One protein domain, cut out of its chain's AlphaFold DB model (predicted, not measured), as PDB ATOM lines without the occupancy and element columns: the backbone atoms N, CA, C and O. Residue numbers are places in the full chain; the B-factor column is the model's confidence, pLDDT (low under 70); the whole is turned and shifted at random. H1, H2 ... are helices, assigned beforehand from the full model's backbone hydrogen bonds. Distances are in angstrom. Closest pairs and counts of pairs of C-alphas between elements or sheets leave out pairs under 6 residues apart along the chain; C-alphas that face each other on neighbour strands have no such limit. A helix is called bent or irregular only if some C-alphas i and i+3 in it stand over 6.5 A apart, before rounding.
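Overview. This is residues 8 to 120 of the 210 residues of an uncharacterized protein of Cyanobacterium stanieri (strain ATCC 29140 / PCC 7202) (UniProt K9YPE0). A compact cluster of crossed helices, in which the bent helix H3 and the long helix H4 run between two ends of the body, with H5 crossing H4 on one side. H2 caps one end, where the first part of H3, the last residues of H4 and the first residues of H5 meet it; H1 packs on H3a at that same end, and an unnamed tail, residues 105 to 120, lies toward the other end. The printed part has 113 residues with five named helices, in the order H1, H2, H3, H4, H5, and no named strand; the class is all helix. It is compact, with a radius of gyration of the C-alphas of 14.7 A and spans of 39 by 32 by 24 A.

Along the chain. H1 is residues 15 to 19, beginning at C-alpha 15 (49.652, 3.891, 2.378). H2 is residues 22 to 31, 14.1 A long from first to last C-alpha. H3, residues 37 to 55, was assigned as one helix by its hydrogen bonds but is bent: C-alphas 45 and 48 are 7.5 A apart. Its arms are H3a, residues 37 to 45, 12.1 A long, and H3b, residues 48 to 55, 10.4 A long. H4, residues 60 to 80, is the longest at 30.5 A and begins at C-alpha 60 (45.850, -12.106, -21.257). It is irregular, with C-alphas 61 and 64 7.0 A apart, and has a kink of 27 degrees near residue 67. H5 is residues 91 to 104, 19.9 A long, and ends at C-alpha 104 (41.645, 6.884, -25.713).

Arrangement. The arms H3a and H3b stand at a steep tilt of 56 degrees. H1 touches H3a, the closest C-alphas being those of Leu 18 and Ser 41, 6.3 A apart. H2 and H3a form a helical hairpin: they touch, closest at C-alphas Leu 29 and Tyr 38, 5.3 A, at a shallow tilt of 27 degrees, opposite ways. H3b touches H4 residues 63 to 67 alone, closest at C-alphas Leu 54 and Ile 63, 6.2 A, at a steep tilt of 52 degrees. H4 touches H2 with residues 78 to 79 alone, closest at C-alphas Phe 79 and Gln 30, 5.7 A. H4 and H5 touch, closest at C-alphas Val 70 and Ala 102, 6.0 A, at a steep tilt of 63 degrees, opposite ways. H2 and H5 touch only at their ends, closest at C-alphas Asp 22 and Asn 91, 5.7 A. H3a and H5 are apart. Every O i to N i+4 pair is within hydrogen-bond range in H2, H3a, H3b and H5; H4 has 15 of 17, and H1 has 0 of 1, with 2 of 2 O i to N i+3 pairs within range.

Size, cuts and confidence. The two C-alphas farthest apart are those of Pro 16 and Glu 113, 41.9 A. The printed part has no cut. The links H1 to H2, H2 to H3 and H3 to H4 are tight, and H4 to H5 is short. Mean pLDDT of the printed part is 90.0, and residues 114 to 120 are under 70.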
ATOM      1  N   GLU A   8      53.211  -2.279  -3.262       90.88
ATOM      2  CA  GLU A   8      53.576  -0.870  -3.072       90.88
ATOM      3  C   GLU A   8      52.536  -0.107  -2.243       90.88
ATOM      4  O   GLU A   8      52.906   0.784  -1.479       90.88
ATOM      5  N   ALA A   9      51.258  -0.488  -2.323       91.56
ATOM      6  CA  ALA A   9      50.172   0.108  -1.549       91.56
ATOM      7  C   ALA A   9      50.379  -0.003  -0.028       91.56
ATOM      8  O   ALA A   9      49.887   0.832   0.732       91.56
ATOM      9  N   ASN A  10      51.139  -1.008   0.418       91.00
ATOM     10  CA  ASN A  10      51.472  -1.227   1.825       91.00
ATOM     11  C   ASN A  10      52.744  -0.482   2.261       91.00
ATOM     12  O   ASN A  10      53.104  -0.507   3.439       91.00
ATOM     13  N   HIS A  11      53.448   0.180   1.339       92.25
ATOM     14  CA  HIS A  11      54.673   0.897   1.663       92.25
ATOM     15  C   HIS A  11      54.364   2.128   2.541       92.25
ATOM     16  O   HIS A  11      53.427   2.870   2.234       92.25
ATOM     17  N   PRO A  12      55.166   2.436   3.585       94.44
ATOM     18  CA  PRO A  12      54.900   3.561   4.496       94.44
ATOM     19  C   PRO A  12      54.807   4.936   3.820       94.44
ATOM     20  O   PRO A  12      54.158   5.840   4.340       94.44
ATOM     21  N   LEU A  13      55.451   5.104   2.659       95.94
ATOM     22  CA  LEU A  13      55.363   6.335   1.858       95.94
ATOM     23  C   LEU A  13      54.093   6.426   0.997       95.94
ATOM     24  O   LEU A  13      53.783   7.520   0.534       95.94
ATOM     25  N   ILE A  14      53.394   5.308   0.774       96.06
ATOM     26  CA  ILE A  14      52.251   5.188  -0.143       96.06
ATOM     27  C   ILE A  14      50.942   5.045   0.623       96.06
ATOM     28  O   ILE A  14      49.995   5.762   0.319       96.06
ATOM     29  N   TYR A  15      50.886   4.187   1.643       94.00
ATOM     30  CA  TYR A  15      49.652   3.891   2.378       94.00
ATOM     31  C   TYR A  15      48.883   5.145   2.852       94.00
ATOM     32  O   TYR A  15      47.677   5.222   2.602       94.00
ATOM     33  N   PRO A  16      49.527   6.176   3.444       96.00
ATOM     34  CA  PRO A  16      48.816   7.395   3.843       96.00
ATOM     35  C   PRO A  16      48.221   8.173   2.659       96.00
ATOM     36  O   PRO A  16      47.179   8.807   2.796       96.00
ATOM     37  N   LEU A  17      48.865   8.112   1.489       96.69
ATOM     38  CA  LEU A  17      48.424   8.792   0.268       96.69
ATOM     39  C   LEU A  17      47.237   8.081  -0.399       96.69
ATOM     40  O   LEU A  17      46.540   8.668  -1.216       96.69
ATOM     41  N   LEU A  18      46.947   6.831  -0.037       93.31
ATOM     42  CA  LEU A  18      45.749   6.148  -0.528       93.31
ATOM     43  C   LEU A  18      44.455   6.711   0.084       93.31
ATOM     44  O   LEU A  18      43.384   6.409  -0.424       93.31
ATOM     45  N   GLN A  19      44.555   7.533   1.136       91.75
ATOM     46  CA  GLN A  19      43.409   8.127   1.836       91.75
ATOM     47  C   GLN A  19      43.080   9.561   1.393       91.75
ATOM     48  O   GLN A  19      42.042  10.085   1.790       91.75
ATOM     49  N   ILE A  20      43.949  10.211   0.610       94.81
ATOM     50  CA  ILE A  20      43.697  11.567   0.094       94.81
ATOM     51  C   ILE A  20      42.921  11.518  -1.228       94.81
ATOM     52  O   ILE A  20      43.017  10.531  -1.964       94.81
ATOM     53  N   ASP A  21      42.153  12.563  -1.533       94.38
ATOM     54  CA  ASP A  21      41.408  12.676  -2.791       94.38
ATOM     55  C   ASP A  21      42.330  12.788  -4.015       94.38
ATOM     56  O   ASP A  21      43.508  13.141  -3.906       94.38
ATOM     57  N   ASP A  22      41.796  12.429  -5.182       95.06
ATOM     58  CA  ASP A  22      42.553  12.386  -6.437       95.06
ATOM     59  C   ASP A  22      43.026  13.763  -6.888       95.06
ATOM     60  O   ASP A  22      44.163  13.882  -7.336       95.06
ATOM     61  N   PHE A  23      42.207  14.804  -6.706       95.44
ATOM     62  CA  PHE A  23      42.597  16.178  -7.021       95.44
ATOM     63  C   PHE A  23      43.859  16.576  -6.256       95.44
ATOM     64  O   PHE A  23      44.855  16.975  -6.853       95.44
ATOM     65  N   THR A  24      43.854  16.387  -4.934       95.81
ATOM     66  CA  THR A  24      45.011  16.682  -4.081       95.81
ATOM     67  C   THR A  24      46.222  15.834  -4.474       95.81
ATOM     68  O   THR A  24      47.356  16.313  -4.458       95.81
ATOM     69  N   LEU A  25      46.019  14.567  -4.838       96.38
ATOM     70  CA  LEU A  25      47.108  13.685  -5.259       96.38
ATOM     71  C   LEU A  25      47.737  14.127  -6.594       96.38
ATOM     72  O   LEU A  25      48.962  14.092  -6.723       96.38
ATOM     73  N   LEU A  26      46.920  14.573  -7.552       96.62
ATOM     74  CA  LEU A  26      47.356  15.132  -8.835       96.62
ATOM     75  C   LEU A  26      48.056  16.484  -8.654       96.62
ATOM     76  O   LEU A  26      49.129  16.694  -9.217       96.62
ATOM     77  N   GLU A  27      47.523  17.365  -7.807       96.31
ATOM     78  CA  GLU A  27      48.159  18.642  -7.465       96.31
ATOM     79  C   GLU A  27      49.548  18.415  -6.848       96.31
ATOM     80  O   GLU A  27      50.537  19.036  -7.246       96.31
ATOM     81  N   LEU A  28      49.664  17.467  -5.914       97.25
ATOM     82  CA  LEU A  28      50.943  17.100  -5.306       97.25
ATOM     83  C   LEU A  28      51.922  16.490  -6.316       97.25
ATOM     84  O   LEU A  28      53.121  16.751  -6.220       97.25
ATOM     85  N   LEU A  29      51.436  15.704  -7.278       97.00
ATOM     86  CA  LEU A  29      52.260  15.171  -8.362       97.00
ATOM     87  C   LEU A  29      52.845  16.299  -9.226       97.00
ATOM     88  O   LEU A  29      54.040  16.282  -9.520       97.00
ATOM     89  N   GLN A  30      52.028  17.286  -9.603       95.75
ATOM     90  CA  GLN A  30      52.448  18.396 -10.464       95.75
ATOM     91  C   GLN A  30      53.364  19.395  -9.746       95.75
ATOM     92  O   GLN A  30      54.328  19.892 -10.326       95.75
ATOM     93  N   THR A  31      53.101  19.672  -8.469       96.44
ATOM     94  CA  THR A  31      53.876  20.639  -7.669       96.44
ATOM     95  C   THR A  31      55.175  20.062  -7.099       96.44
ATOM     96  O   THR A  31      56.080  20.815  -6.728       96.44
ATOM     97  N   HIS A  32      55.303  18.733  -7.045       96.81
ATOM     98  CA  HIS A  32      56.497  18.030  -6.569       96.81
ATOM     99  C   HIS A  32      56.942  16.915  -7.535       96.81
ATOM    100  O   HIS A  32      56.940  15.738  -7.156       96.81
ATOM    101  N   PRO A  33      57.383  17.258  -8.762       91.62
ATOM    102  CA  PRO A  33      57.808  16.272  -9.762       91.62
ATOM    103  C   PRO A  33      59.066  15.487  -9.344       91.62
ATOM    104  O   PRO A  33      59.376  14.445  -9.916       91.62
ATOM    105  N   ASP A  34      59.789  15.957  -8.325       93.19
ATOM    106  CA  ASP A  34      60.927  15.276  -7.702       93.19
ATOM    107  C   ASP A  34      60.524  14.129  -6.755       93.19
ATOM    108  O   ASP A  34      61.398  13.419  -6.250       93.19
ATOM    109  N   LYS A  35      59.222  13.937  -6.498       97.00
ATOM    110  CA  LYS A  35      58.678  12.912  -5.595       97.00
ATOM    111  C   LYS A  35      57.789  11.938  -6.357       97.00
ATOM    112  O   LYS A  35      56.625  12.217  -6.644       97.00
ATOM    113  N   GLY A  36      58.306  10.743  -6.622       97.31
ATOM    114  CA  GLY A  36      57.584   9.757  -7.417       97.31
ATOM    115  C   GLY A  36      56.468   9.012  -6.691       97.31
ATOM    116  O   GLY A  36      55.636   8.379  -7.343       97.31
ATOM    117  N   LYS A  37      56.385   9.114  -5.362       97.50
ATOM    118  CA  LYS A  37      55.353   8.456  -4.548       97.50
ATOM    119  C   LYS A  37      53.925   8.816  -4.960       97.50
ATOM    120  O   LYS A  37      53.047   7.980  -4.811       97.50
ATOM    121  N   TYR A  38      53.687  10.017  -5.492       98.06
ATOM    122  CA  TYR A  38      52.342  10.435  -5.897       98.06
ATOM    123  C   TYR A  38      51.864   9.670  -7.134       98.06
ATOM    124  O   TYR A  38      50.746   9.159  -7.147       98.06
ATOM    125  N   LEU A  39      52.753   9.477  -8.117       97.56
ATOM    126  CA  LEU A  39      52.475   8.626  -9.273       97.56
ATOM    127  C   LEU A  39      52.290   7.166  -8.847       97.56
ATOM    128  O   LEU A  39      51.369   6.509  -9.314       97.56
ATOM    129  N   VAL A  40      53.123   6.669  -7.926       97.31
ATOM    130  CA  VAL A  40      52.969   5.309  -7.374       97.31
ATOM    131  C   VAL A  40      51.608   5.149  -6.690       97.31
ATOM    132  O   VAL A  40      50.958   4.128  -6.869       97.31
ATOM    133  N   SER A  41      51.135   6.148  -5.945       96.81
ATOM    134  CA  SER A  41      49.815   6.108  -5.307       96.81
ATOM    135  C   SER A  41      48.664   6.079  -6.315       96.81
ATOM    136  O   SER A  41      47.738   5.290  -6.123       96.81
ATOM    137  N   LEU A  42      48.727   6.884  -7.383       96.50
ATOM    138  CA  LEU A  42      47.759   6.834  -8.488       96.50
ATOM    139  C   LEU A  42      47.791   5.466  -9.178       96.50
ATOM    140  O   LEU A  42      46.743   4.861  -9.396       96.50
ATOM    141  N   PHE A  43      48.994   4.950  -9.443       96.06
ATOM    142  CA  PHE A  43      49.206   3.628 -10.022       96.06
ATOM    143  C   PHE A  43      48.586   2.525  -9.168       96.06
ATOM    144  O   PHE A  43      47.809   1.727  -9.677       96.06
ATOM    145  N   CYS A  44      48.844   2.513  -7.857       94.44
ATOM    146  CA  CYS A  44      48.209   1.555  -6.962       94.44
ATOM    147  C   CYS A  44      46.686   1.673  -7.045       94.44
ATOM    148  O   CYS A  44      46.028   0.669  -7.294       94.44
ATOM    149  N   ARG A  45      46.133   2.884  -6.880       93.88
ATOM    150  CA  ARG A  45      44.684   3.144  -6.814       93.88
ATOM    151  C   ARG A  45      43.931   2.677  -8.057       93.88
ATOM    152  O   ARG A  45      42.853   2.102  -7.921       93.88
ATOM    153  N   TYR A  46      44.493   2.918  -9.237       94.75
ATOM    154  CA  TYR A  46      43.812   2.683 -10.507       94.75
ATOM    155  C   TYR A  46      44.306   1.449 -11.265       94.75
ATOM    156  O   TYR A  46      43.603   0.998 -12.161       94.75
ATOM    157  N   GLY A  47      45.445   0.856 -10.893       91.56
ATOM    158  CA  GLY A  47      46.065  -0.262 -11.613       91.56
ATOM    159  C   GLY A  47      45.115  -1.428 -11.854       91.56
ATOM    160  O   GLY A  47      44.884  -1.780 -13.003       91.56
ATOM    161  N   GLY A  48      44.457  -1.928 -10.802       89.88
ATOM    162  CA  GLY A  48      43.503  -3.034 -10.947       89.88
ATOM    163  C   GLY A  48      42.315  -2.682 -11.844       89.88
ATOM    164  O   GLY A  48      41.858  -3.502 -12.624       89.88
ATOM    165  N   ARG A  49      41.859  -1.424 -11.812       92.19
ATOM    166  CA  ARG A  49      40.762  -0.969 -12.671       92.19
ATOM    167  C   ARG A  49      41.168  -0.863 -14.139       92.19
ATOM    168  O   ARG A  49      40.356  -1.158 -15.009       92.19
ATOM    169  N   ILE A  50      42.387  -0.404 -14.408       93.31
ATOM    170  CA  ILE A  50      42.927  -0.364 -15.766       93.31
ATOM    171  C   ILE A  50      43.142  -1.791 -16.277       93.31
ATOM    172  O   ILE A  50      42.765  -2.081 -17.405       93.31
ATOM    173  N   ASP A  51      43.644  -2.706 -15.451       90.12
ATOM    174  CA  ASP A  51      43.805  -4.107 -15.847       90.12
ATOM    175  C   ASP A  51      42.445  -4.793 -16.102       90.12
ATOM    176  O   ASP A  51      42.288  -5.490 -17.109       90.12
ATOM    177  N   ASP A  52      41.428  -4.532 -15.271       92.31
ATOM    178  CA  ASP A  52      40.047  -4.995 -15.487       92.31
ATOM    179  C   ASP A  52      39.457  -4.437 -16.792       92.31
ATOM    180  O   ASP A  52      38.819  -5.164 -17.557       92.31
ATOM    181  N   LEU A  53      39.684  -3.147 -17.068       93.69
ATOM    182  CA  LEU A  53      39.279  -2.499 -18.315       93.69
ATOM    183  C   LEU A  53      39.924  -3.202 -19.516       93.69
ATOM    184  O   LEU A  53      39.220  -3.592 -20.444       93.69
ATOM    185  N   LEU A  54      41.245  -3.391 -19.488       92.00
ATOM    186  CA  LEU A  54      42.008  -4.003 -20.578       92.00
ATOM    187  C   LEU A  54      41.634  -5.466 -20.812       92.00
ATOM    188  O   LEU A  54      41.577  -5.895 -21.963       92.00
ATOM    189  N   SER A  55      41.299  -6.202 -19.752       91.94
ATOM    190  CA  SER A  55      40.792  -7.578 -19.844       91.94
ATOM    191  C   SER A  55      39.487  -7.680 -20.645       91.94
ATOM    192  O   SER A  55      39.152  -8.749 -21.148       91.94
ATOM    193  N   GLY A  56      38.740  -6.578 -20.782       91.69
ATOM    194  CA  GLY A  56      37.557  -6.501 -21.638       91.69
ATOM    195  C   GLY A  56      37.860  -6.338 -23.133       91.69
ATOM    196  O   GLY A  56      36.971  -6.575 -23.948       91.69
ATOM    197  N   PHE A  57      39.084  -5.941 -23.497       89.88
ATOM    198  CA  PHE A  57      39.488  -5.657 -24.881       89.88
ATOM    199  C   PHE A  57      40.541  -6.625 -25.426       89.88
ATOM    200  O   PHE A  57      40.626  -6.795 -26.642       89.88
ATOM    201  N   TYR A  58      41.348  -7.238 -24.559       90.69
ATOM    202  CA  TYR A  58      42.568  -7.937 -24.954       90.69
ATOM    203  C   TYR A  58      42.719  -9.301 -24.283       90.69
ATOM    204  O   TYR A  58      42.370  -9.479 -23.117       90.69
ATOM    205  N   GLU A  59      43.314 -10.248 -25.013       88.62
ATOM    206  CA  GLU A  59      43.729 -11.537 -24.457       88.62
ATOM    207  C   GLU A  59      44.832 -11.353 -23.393       88.62
ATOM    208  O   GLU A  59      45.633 -10.414 -23.494       88.62
ATOM    209  N   PRO A  60      44.942 -12.259 -22.399       87.44
ATOM    210  CA  PRO A  60      45.850 -12.106 -21.257       87.44
ATOM    211  C   PRO A  60      47.316 -11.825 -21.607       87.44
ATOM    212  O   PRO A  60      47.994 -11.091 -20.887       87.44
ATOM    213  N   GLU A  61      47.806 -12.380 -22.717       85.62
ATOM    214  CA  GLU A  61      49.181 -12.190 -23.196       85.62
ATOM    215  C   GLU A  61      49.494 -10.741 -23.609       85.62
ATOM    216  O   GLU A  61      50.642 -10.308 -23.503       85.62
ATOM    217  N   TYR A  62      48.481  -9.958 -23.990       86.25
ATOM    218  CA  TYR A  62      48.642  -8.561 -24.404       86.25
ATOM    219  C   TYR A  62      48.369  -7.552 -23.285       86.25
ATOM    220  O   TYR A  62      48.774  -6.394 -23.402       86.25
ATOM    221  N   ILE A  63      47.732  -7.965 -22.184       87.88
ATOM    222  CA  ILE A  63      47.326  -7.050 -21.105       87.88
ATOM    223  C   ILE A  63      48.533  -6.317 -20.522       87.88
ATOM    224  O   ILE A  63      48.531  -5.095 -20.465       87.88
ATOM    225  N   THR A  64      49.587  -7.036 -20.128       86.81
ATOM    226  CA  THR A  64      50.775  -6.410 -19.518       86.81
ATOM    227  C   THR A  64      51.451  -5.392 -20.446       86.81
ATOM    228  O   THR A  64      51.638  -4.247 -20.019       86.81
ATOM    229  N   PRO A  65      51.814  -5.734 -21.700       86.69
ATOM    230  CA  PRO A  65      52.478  -4.771 -22.572       86.69
ATOM    231  C   PRO A  65      51.599  -3.575 -22.954       86.69
ATOM    232  O   PRO A  65      52.102  -2.451 -23.023       86.69
ATOM    233  N   ILE A  66      50.290  -3.776 -23.139       89.88
ATOM    234  CA  ILE A  66      49.354  -2.673 -23.398       89.88
ATOM    235  C   ILE A  66      49.176  -1.809 -22.146       89.88
ATOM    236  O   ILE A  66      49.235  -0.585 -22.251       89.88
ATOM    237  N   SER A  67      49.057  -2.415 -20.963       91.00
ATOM    238  CA  SER A  67      48.951  -1.704 -19.683       91.00
ATOM    239  C   SER A  67      50.165  -0.803 -19.458       91.00
ATOM    240  O   SER A  67      50.003   0.371 -19.140       91.00
ATOM    241  N   PHE A  68      51.383  -1.267 -19.764       90.75
ATOM    242  CA  PHE A  68      52.584  -0.421 -19.738       90.75
ATOM    243  C   PHE A  68      52.484   0.816 -20.644       90.75
ATOM    244  O   PHE A  68      52.878   1.910 -20.233       90.75
ATOM    245  N   LYS A  69      51.970   0.662 -21.872       90.62
ATOM    246  CA  LYS A  69      51.770   1.786 -22.801       90.62
ATOM    247  C   LYS A  69      50.726   2.763 -22.256       90.62
ATOM    248  O   LYS A  69      51.012   3.953 -22.172       90.62
ATOM    249  N   VAL A  70      49.569   2.256 -21.838       94.19
ATOM    250  CA  VAL A  70      48.470   3.060 -21.284       94.19
ATOM    251  C   VAL A  70      48.930   3.827 -20.049       94.19
ATOM    252  O   VAL A  70      48.713   5.030 -19.955       94.19
ATOM    253  N   TRP A  71      49.639   3.174 -19.129       95.31
ATOM    254  CA  TRP A  71      50.173   3.816 -17.933       95.31
ATOM    255  C   TRP A  71      51.215   4.886 -18.238       95.31
ATOM    256  O   TRP A  71      51.252   5.917 -17.562       95.31
ATOM    257  N   ARG A  72      52.043   4.685 -19.267       94.06
ATOM    258  CA  ARG A  72      52.977   5.711 -19.737       94.06
ATOM    259  C   ARG A  72      52.223   6.940 -20.240       94.06
ATOM    260  O   ARG A  72      52.551   8.052 -19.832       94.06
ATOM    261  N   ASP A  73      51.209   6.737 -21.071       95.06
ATOM    262  CA  ASP A  73      50.432   7.826 -21.662       95.06
ATOM    263  C   ASP A  73      49.581   8.547 -20.594       95.06
ATOM    264  O   ASP A  73      49.549   9.779 -20.564       95.06
ATOM    265  N   LEU A  74      49.006   7.809 -19.638       96.69
ATOM    266  CA  LEU A  74      48.353   8.350 -18.439       96.69
ATOM    267  C   LEU A  74      49.312   9.164 -17.568       96.69
ATOM    268  O   LEU A  74      48.947  10.225 -17.074       96.69
ATOM    269  N   SER A  75      50.547   8.700 -17.385       96.44
ATOM    270  CA  SER A  75      51.535   9.434 -16.588       96.44
ATOM    271  C   SER A  75      51.822  10.795 -17.214       96.44
ATOM    272  O   SER A  75      51.791  11.807 -16.516       96.44
ATOM    273  N   TYR A  76      52.026  10.849 -18.535       95.44
ATOM    274  CA  TYR A  76      52.171  12.122 -19.242       95.44
ATOM    275  C   TYR A  76      50.916  12.986 -19.142       95.44
ATOM    276  O   TYR A  76      51.036  14.190 -18.933       95.44
ATOM    277  N   PHE A  77      49.725  12.397 -19.242       95.88
ATOM    278  CA  PHE A  77      48.472  13.115 -19.031       95.88
ATOM    279  C   PHE A  77      48.409  13.763 -17.647       95.88
ATOM    280  O   PHE A  77      48.169  14.962 -17.557       95.88
ATOM    281  N   PHE A  78      48.735  13.034 -16.577       96.38
ATOM    282  CA  PHE A  78      48.712  13.575 -15.215       96.38
ATOM    283  C   PHE A  78      49.643  14.770 -15.026       96.38
ATOM    284  O   PHE A  78      49.260  15.752 -14.391       96.38
ATOM    285  N   PHE A  79      50.845  14.725 -15.605       94.44
ATOM    286  CA  PHE A  79      51.791  15.841 -15.529       94.44
ATOM    287  C   PHE A  79      51.368  17.072 -16.343       94.44
ATOM    288  O   PHE A  79      51.850  18.162 -16.051       94.44
ATOM    289  N   ASN A  80      50.495  16.915 -17.343       93.25
ATOM    290  CA  ASN A  80      50.086  17.992 -18.254       93.25
ATOM    291  C   ASN A  80      48.619  18.429 -18.085       93.25
ATOM    292  O   ASN A  80      48.139  19.264 -18.849       93.25
ATOM    293  N   LEU A  81      47.900  17.862 -17.113       92.62
ATOM    294  CA  LEU A  81      46.535  18.256 -16.774       92.62
ATOM    295  C   LEU A  81      46.488  19.707 -16.285       92.62
ATOM    296  O   LEU A  81      47.235  20.085 -15.387       92.62
ATOM    297  N   ASP A  82      45.557  20.496 -16.815       90.75
ATOM    298  CA  ASP A  82      45.287  21.842 -16.311       90.75
ATOM    299  C   ASP A  82      44.302  21.770 -15.131       90.75
ATOM    300  O   ASP A  82      43.079  21.759 -15.305       90.75
ATOM    301  N   LEU A  83      44.849  21.660 -13.916       90.19
ATOM    302  CA  LEU A  83      44.061  21.576 -12.682       90.19
ATOM    303  C   LEU A  83      43.412  22.916 -12.294       90.19
ATOM    304  O   LEU A  83      42.429  22.909 -11.553       90.19
ATOM    305  N   ASP A  84      43.891  24.048 -12.819       84.62
ATOM    306  CA  ASP A  84      43.306  25.367 -12.539       84.62
ATOM    307  C   ASP A  84      41.929  25.520 -13.206       84.62
ATOM    308  O   ASP A  84      41.045  26.215 -12.696       84.62
ATOM    309  N   ILE A  85      41.723  24.837 -14.337       81.69
ATOM    310  CA  ILE A  85      40.436  24.782 -15.040       81.69
ATOM    311  C   ILE A  85      39.477  23.782 -14.374       81.69
ATOM    312  O   ILE A  85      38.261  23.995 -14.375       81.69
ATOM    313  N   VAL A  86      40.002  22.701 -13.789       76.12
ATOM    314  CA  VAL A  86      39.224  21.567 -13.266       76.12
ATOM    315  C   VAL A  86      39.326  21.500 -11.740       76.12
ATOM    316  O   VAL A  86      40.043  20.680 -11.181       76.12
ATOM    317  N   ASN A  87      38.569  22.345 -11.038       73.81
ATOM    318  CA  ASN A  87      38.483  22.315  -9.570       73.81
ATOM    319  C   ASN A  87      37.389  21.345  -9.083       73.81
ATOM    320  O   ASN A  87      36.399  21.760  -8.476       73.81
ATOM    321  N   GLU A  88      37.547  20.056  -9.393       85.88
ATOM    322  CA  GLU A  88      36.646  18.988  -8.948       85.88
ATOM    323  C   GLU A  88      37.337  18.116  -7.898       85.88
ATOM    324  O   GLU A  88      38.463  17.671  -8.101       85.88
ATOM    325  N   LYS A  89      36.671  17.856  -6.771       84.88
ATOM    326  CA  LYS A  89      37.197  17.033  -5.666       84.88
ATOM    327  C   LYS A  89      36.518  15.674  -5.554       84.88
ATOM    328  O   LYS A  89      36.929  14.855  -4.733       84.88
ATOM    329  N   ASP A  90      35.478  15.425  -6.341       90.06
ATOM    330  CA  ASP A  90      34.844  14.120  -6.413       90.06
ATOM    331  C   ASP A  90      35.785  13.103  -7.074       90.06
ATOM    332  O   ASP A  90      36.061  13.156  -8.274       90.06
ATOM    333  N   ASN A  91      36.249  12.121  -6.299       89.62
ATOM    334  CA  ASN A  91      37.057  11.016  -6.820       89.62
ATOM    335  C   ASN A  91      36.339  10.255  -7.944       89.62
ATOM    336  O   ASN A  91      36.991   9.693  -8.817       89.62
ATOM    337  N   LYS A  92      34.998  10.233  -7.965       91.94
ATOM    338  CA  LYS A  92      34.263   9.555  -9.034       91.94
ATOM    339  C   LYS A  92      34.412  10.270 -10.378       91.94
ATOM    340  O   LYS A  92      34.451   9.601 -11.409       91.94
ATOM    341  N   TYR A  93      34.519  11.598 -10.369       93.75
ATOM    342  CA  TYR A  93      34.830  12.372 -11.567       93.75
ATOM    343  C   TYR A  93      36.217  12.004 -12.104       93.75
ATOM    344  O   TYR A  93      36.339  11.645 -13.275       93.75
ATOM    345  N   TRP A  94      37.236  12.005 -11.239       94.50
ATOM    346  CA  TRP A  94      38.610  11.662 -11.621       94.50
ATOM    347  C   TRP A  94      38.735  10.228 -12.112       94.50
ATOM    348  O   TRP A  94      39.352   9.982 -13.142       94.50
ATOM    349  N   GLU A  95      38.090   9.289 -11.431       94.00
ATOM    350  CA  GLU A  95      38.025   7.899 -11.858       94.00
ATOM    351  C   GLU A  95      37.455   7.760 -13.274       94.00
ATOM    352  O   GLU A  95      38.026   7.040 -14.092       94.00
ATOM    353  N   ASN A  96      36.348   8.447 -13.577       94.56
ATOM    354  CA  ASN A  96      35.752   8.410 -14.911       94.56
ATOM    355  C   ASN A  96      36.694   9.035 -15.950       94.56
ATOM    356  O   ASN A  96      36.937   8.412 -16.977       94.56
ATOM    357  N   LEU A  97      37.275  10.203 -15.657       95.12
ATOM    358  CA  LEU A  97      38.210  10.888 -16.555       95.12
ATOM    359  C   LEU A  97      39.443  10.028 -16.873       95.12
ATOM    360  O   LEU A  97      39.864   9.939 -18.023       95.12
ATOM    361  N   ILE A  98      40.012   9.371 -15.860       95.69
ATOM    362  CA  ILE A  98      41.175   8.485 -15.999       95.69
ATOM    363  C   ILE A  98      40.828   7.275 -16.864       95.69
ATOM    364  O   ILE A  98      41.609   6.907 -17.739       95.69
ATOM    365  N   VAL A  99      39.668   6.656 -16.635       95.44
ATOM    366  CA  VAL A  99      39.207   5.509 -17.429       95.44
ATOM    367  C   VAL A  99      38.922   5.919 -18.874       95.44
ATOM    368  O   VAL A  99      39.341   5.213 -19.785       95.44
ATOM    369  N   GLU A 100      38.262   7.054 -19.098       96.00
ATOM    370  CA  GLU A 100      38.003   7.589 -20.441       96.00
ATOM    371  C   GLU A 100      39.314   7.857 -21.189       96.00
ATOM    372  O   GLU A 100      39.500   7.364 -22.301       96.00
ATOM    373  N   TYR A 101      40.277   8.525 -20.548       96.12
ATOM    374  CA  TYR A 101      41.588   8.764 -21.150       96.12
ATOM    375  C   TYR A 101      42.356   7.460 -21.416       96.12
ATOM    376  O   TYR A 101      43.033   7.327 -22.434       96.12
ATOM    377  N   ALA A 102      42.244   6.462 -20.532       95.94
ATOM    378  CA  ALA A 102      42.858   5.154 -20.743       95.94
ATOM    379  C   ALA A 102      42.288   4.434 -21.977       95.94
ATOM    380  O   ALA A 102      43.052   3.811 -22.713       95.94
ATOM    381  N   ILE A 103      40.978   4.557 -22.229       95.38
ATOM    382  CA  ILE A 103      40.334   4.052 -23.451       95.38
ATOM    383  C   ILE A 103      40.889   4.779 -24.685       95.38
ATOM    384  O   ILE A 103      41.206   4.138 -25.686       95.38
ATOM    385  N   ASP A 104      41.077   6.096 -24.610       94.19
ATOM    386  CA  ASP A 104      41.645   6.884 -25.713       94.19
ATOM    387  C   ASP A 104      43.112   6.528 -26.026       94.19
ATOM    388  O   ASP A 104      43.560   6.692 -27.166       94.19
ATOM    389  N   CYS A 105      43.853   6.011 -25.039       92.00
ATOM    390  CA  CYS A 105      45.232   5.535 -25.198       92.00
ATOM    391  C   CYS A 105      45.338   4.159 -25.867       92.00
ATOM    392  O   CYS A 105      46.447   3.734 -26.224       92.00
ATOM    393  N   LEU A 106      44.226   3.433 -26.015       91.38
ATOM    394  CA  LEU A 106      44.258   2.091 -26.580       91.38
ATOM    395  C   LEU A 106      44.774   2.122 -28.027       91.38
ATOM    396  O   LEU A 106      44.413   3.017 -28.799       91.38
ATOM    397  N   PRO A 107      45.639   1.164 -28.411       85.69
ATOM    398  CA  PRO A 107      46.056   1.017 -29.798       85.69
ATOM    399  C   PRO A 107      44.857   0.958 -30.746       85.69
ATOM    400  O   PRO A 107      43.877   0.264 -30.474       85.69
ATOM    401  N   LYS A 108      44.950   1.704 -31.849       82.12
ATOM    402  CA  LYS A 108      43.913   1.755 -32.889       82.12
ATOM    403  C   LYS A 108      44.233   0.827 -34.056       82.12
ATOM    404  O   LYS A 108      43.334   0.497 -34.822       82.12
ATOM    405  N   GLU A 109      45.504   0.461 -34.202       79.88
ATOM    406  CA  GLU A 109      45.977  -0.544 -35.144       79.88
ATOM    407  C   GLU A 109      45.815  -1.966 -34.586       79.88
ATOM    408  O   GLU A 109      45.650  -2.162 -33.377       79.88
ATOM    409  N   ASP A 110      45.903  -2.956 -35.475       77.50
ATOM    410  CA  ASP A 110      45.883  -4.365 -35.095       77.50
ATOM    411  C   ASP A 110      47.089  -4.704 -34.208       77.50
ATOM    412  O   ASP A 110      48.223  -4.299 -34.465       77.50
ATOM    413  N   ILE A 111      46.847  -5.476 -33.146       74.06
ATOM    414  CA  ILE A 111      47.851  -5.784 -32.114       74.06
ATOM    415  C   ILE A 111      49.068  -6.505 -32.701       74.06
ATOM    416  O   ILE A 111      50.190  -6.281 -32.259       74.06
ATOM    417  N   GLU A 112      48.850  -7.337 -33.719       70.69
ATOM    418  CA  GLU A 112      49.890  -8.086 -34.435       70.69
ATOM    419  C   GLU A 112      50.873  -7.166 -35.181       70.69
ATOM    420  O   GLU A 112      52.020  -7.542 -35.423       70.69
ATOM    421  N   GLU A 113      50.446  -5.945 -35.515       70.31
ATOM    422  CA  GLU A 113      51.277  -4.917 -36.146       70.31
ATOM    423  C   GLU A 113      51.996  -4.036 -35.115       70.31
ATOM    424  O   GLU A 113      52.912  -3.275 -35.452       70.31
ATOM    425  N   LEU A 114      51.614  -4.134 -33.839       68.12
ATOM    426  CA  LEU A 114      52.267  -3.400 -32.773       68.12
ATOM    427  C   LEU A 114      53.602  -4.072 -32.449       68.12
ATOM    428  O   LEU A 114      53.663  -5.212 -31.997       68.12
ATOM    429  N   ASN A 115      54.685  -3.303 -32.563       65.38
ATOM    430  CA  ASN A 115      55.954  -3.625 -31.908       65.38
ATOM    431  C   ASN A 115      55.795  -3.441 -30.392       65.38
ATOM    432  O   ASN A 115      56.331  -2.494 -29.804       65.38
ATOM    433  N   LEU A 116      54.997  -4.307 -29.765       67.62
ATOM    434  CA  LEU A 116      54.842  -4.328 -28.324       67.62
ATOM    435  C   LEU A 116      56.207  -4.648 -27.712       67.62
ATOM    436  O   LEU A 116      56.900  -5.556 -28.180       67.62
ATOM    437  N   PRO A 117      56.636  -3.884 -26.700       62.00
ATOM    438  CA  PRO A 117      57.896  -4.179 -26.058       62.00
ATOM    439  C   PRO A 117      57.827  -5.590 -25.462       62.00
ATOM    440  O   PRO A 117      56.830  -5.960 -24.842       62.00
ATOM    441  N   ASP A 118      58.893  -6.370 -25.663       62.38
ATOM    442  CA  ASP A 118      59.102  -7.647 -24.978       62.38
ATOM    443  C   ASP A 118      59.348  -7.350 -23.497       62.38
ATOM    444  O   ASP A 118      60.474  -7.133 -23.031       62.38
ATOM    445  N   ILE A 119      58.247  -7.174 -22.775       58.41
ATOM    446  CA  ILE A 119      58.261  -6.825 -21.372       58.41
ATOM    447  C   ILE A 119      58.282  -8.138 -20.589       58.41
ATOM    448  O   ILE A 119      57.261  -8.645 -20.138       58.41
ATOM    449  N   SER A 120      59.489  -8.645 -20.344       57.66
ATOM    450  CA  SER A 120      59.740  -9.630 -19.280       57.66
ATOM    451  C   SER A 120      59.584  -9.036 -17.866       57.66
ATOM    452  O   SER A 120      59.719  -9.737 -16.864       57.66
TER     453      SER A 120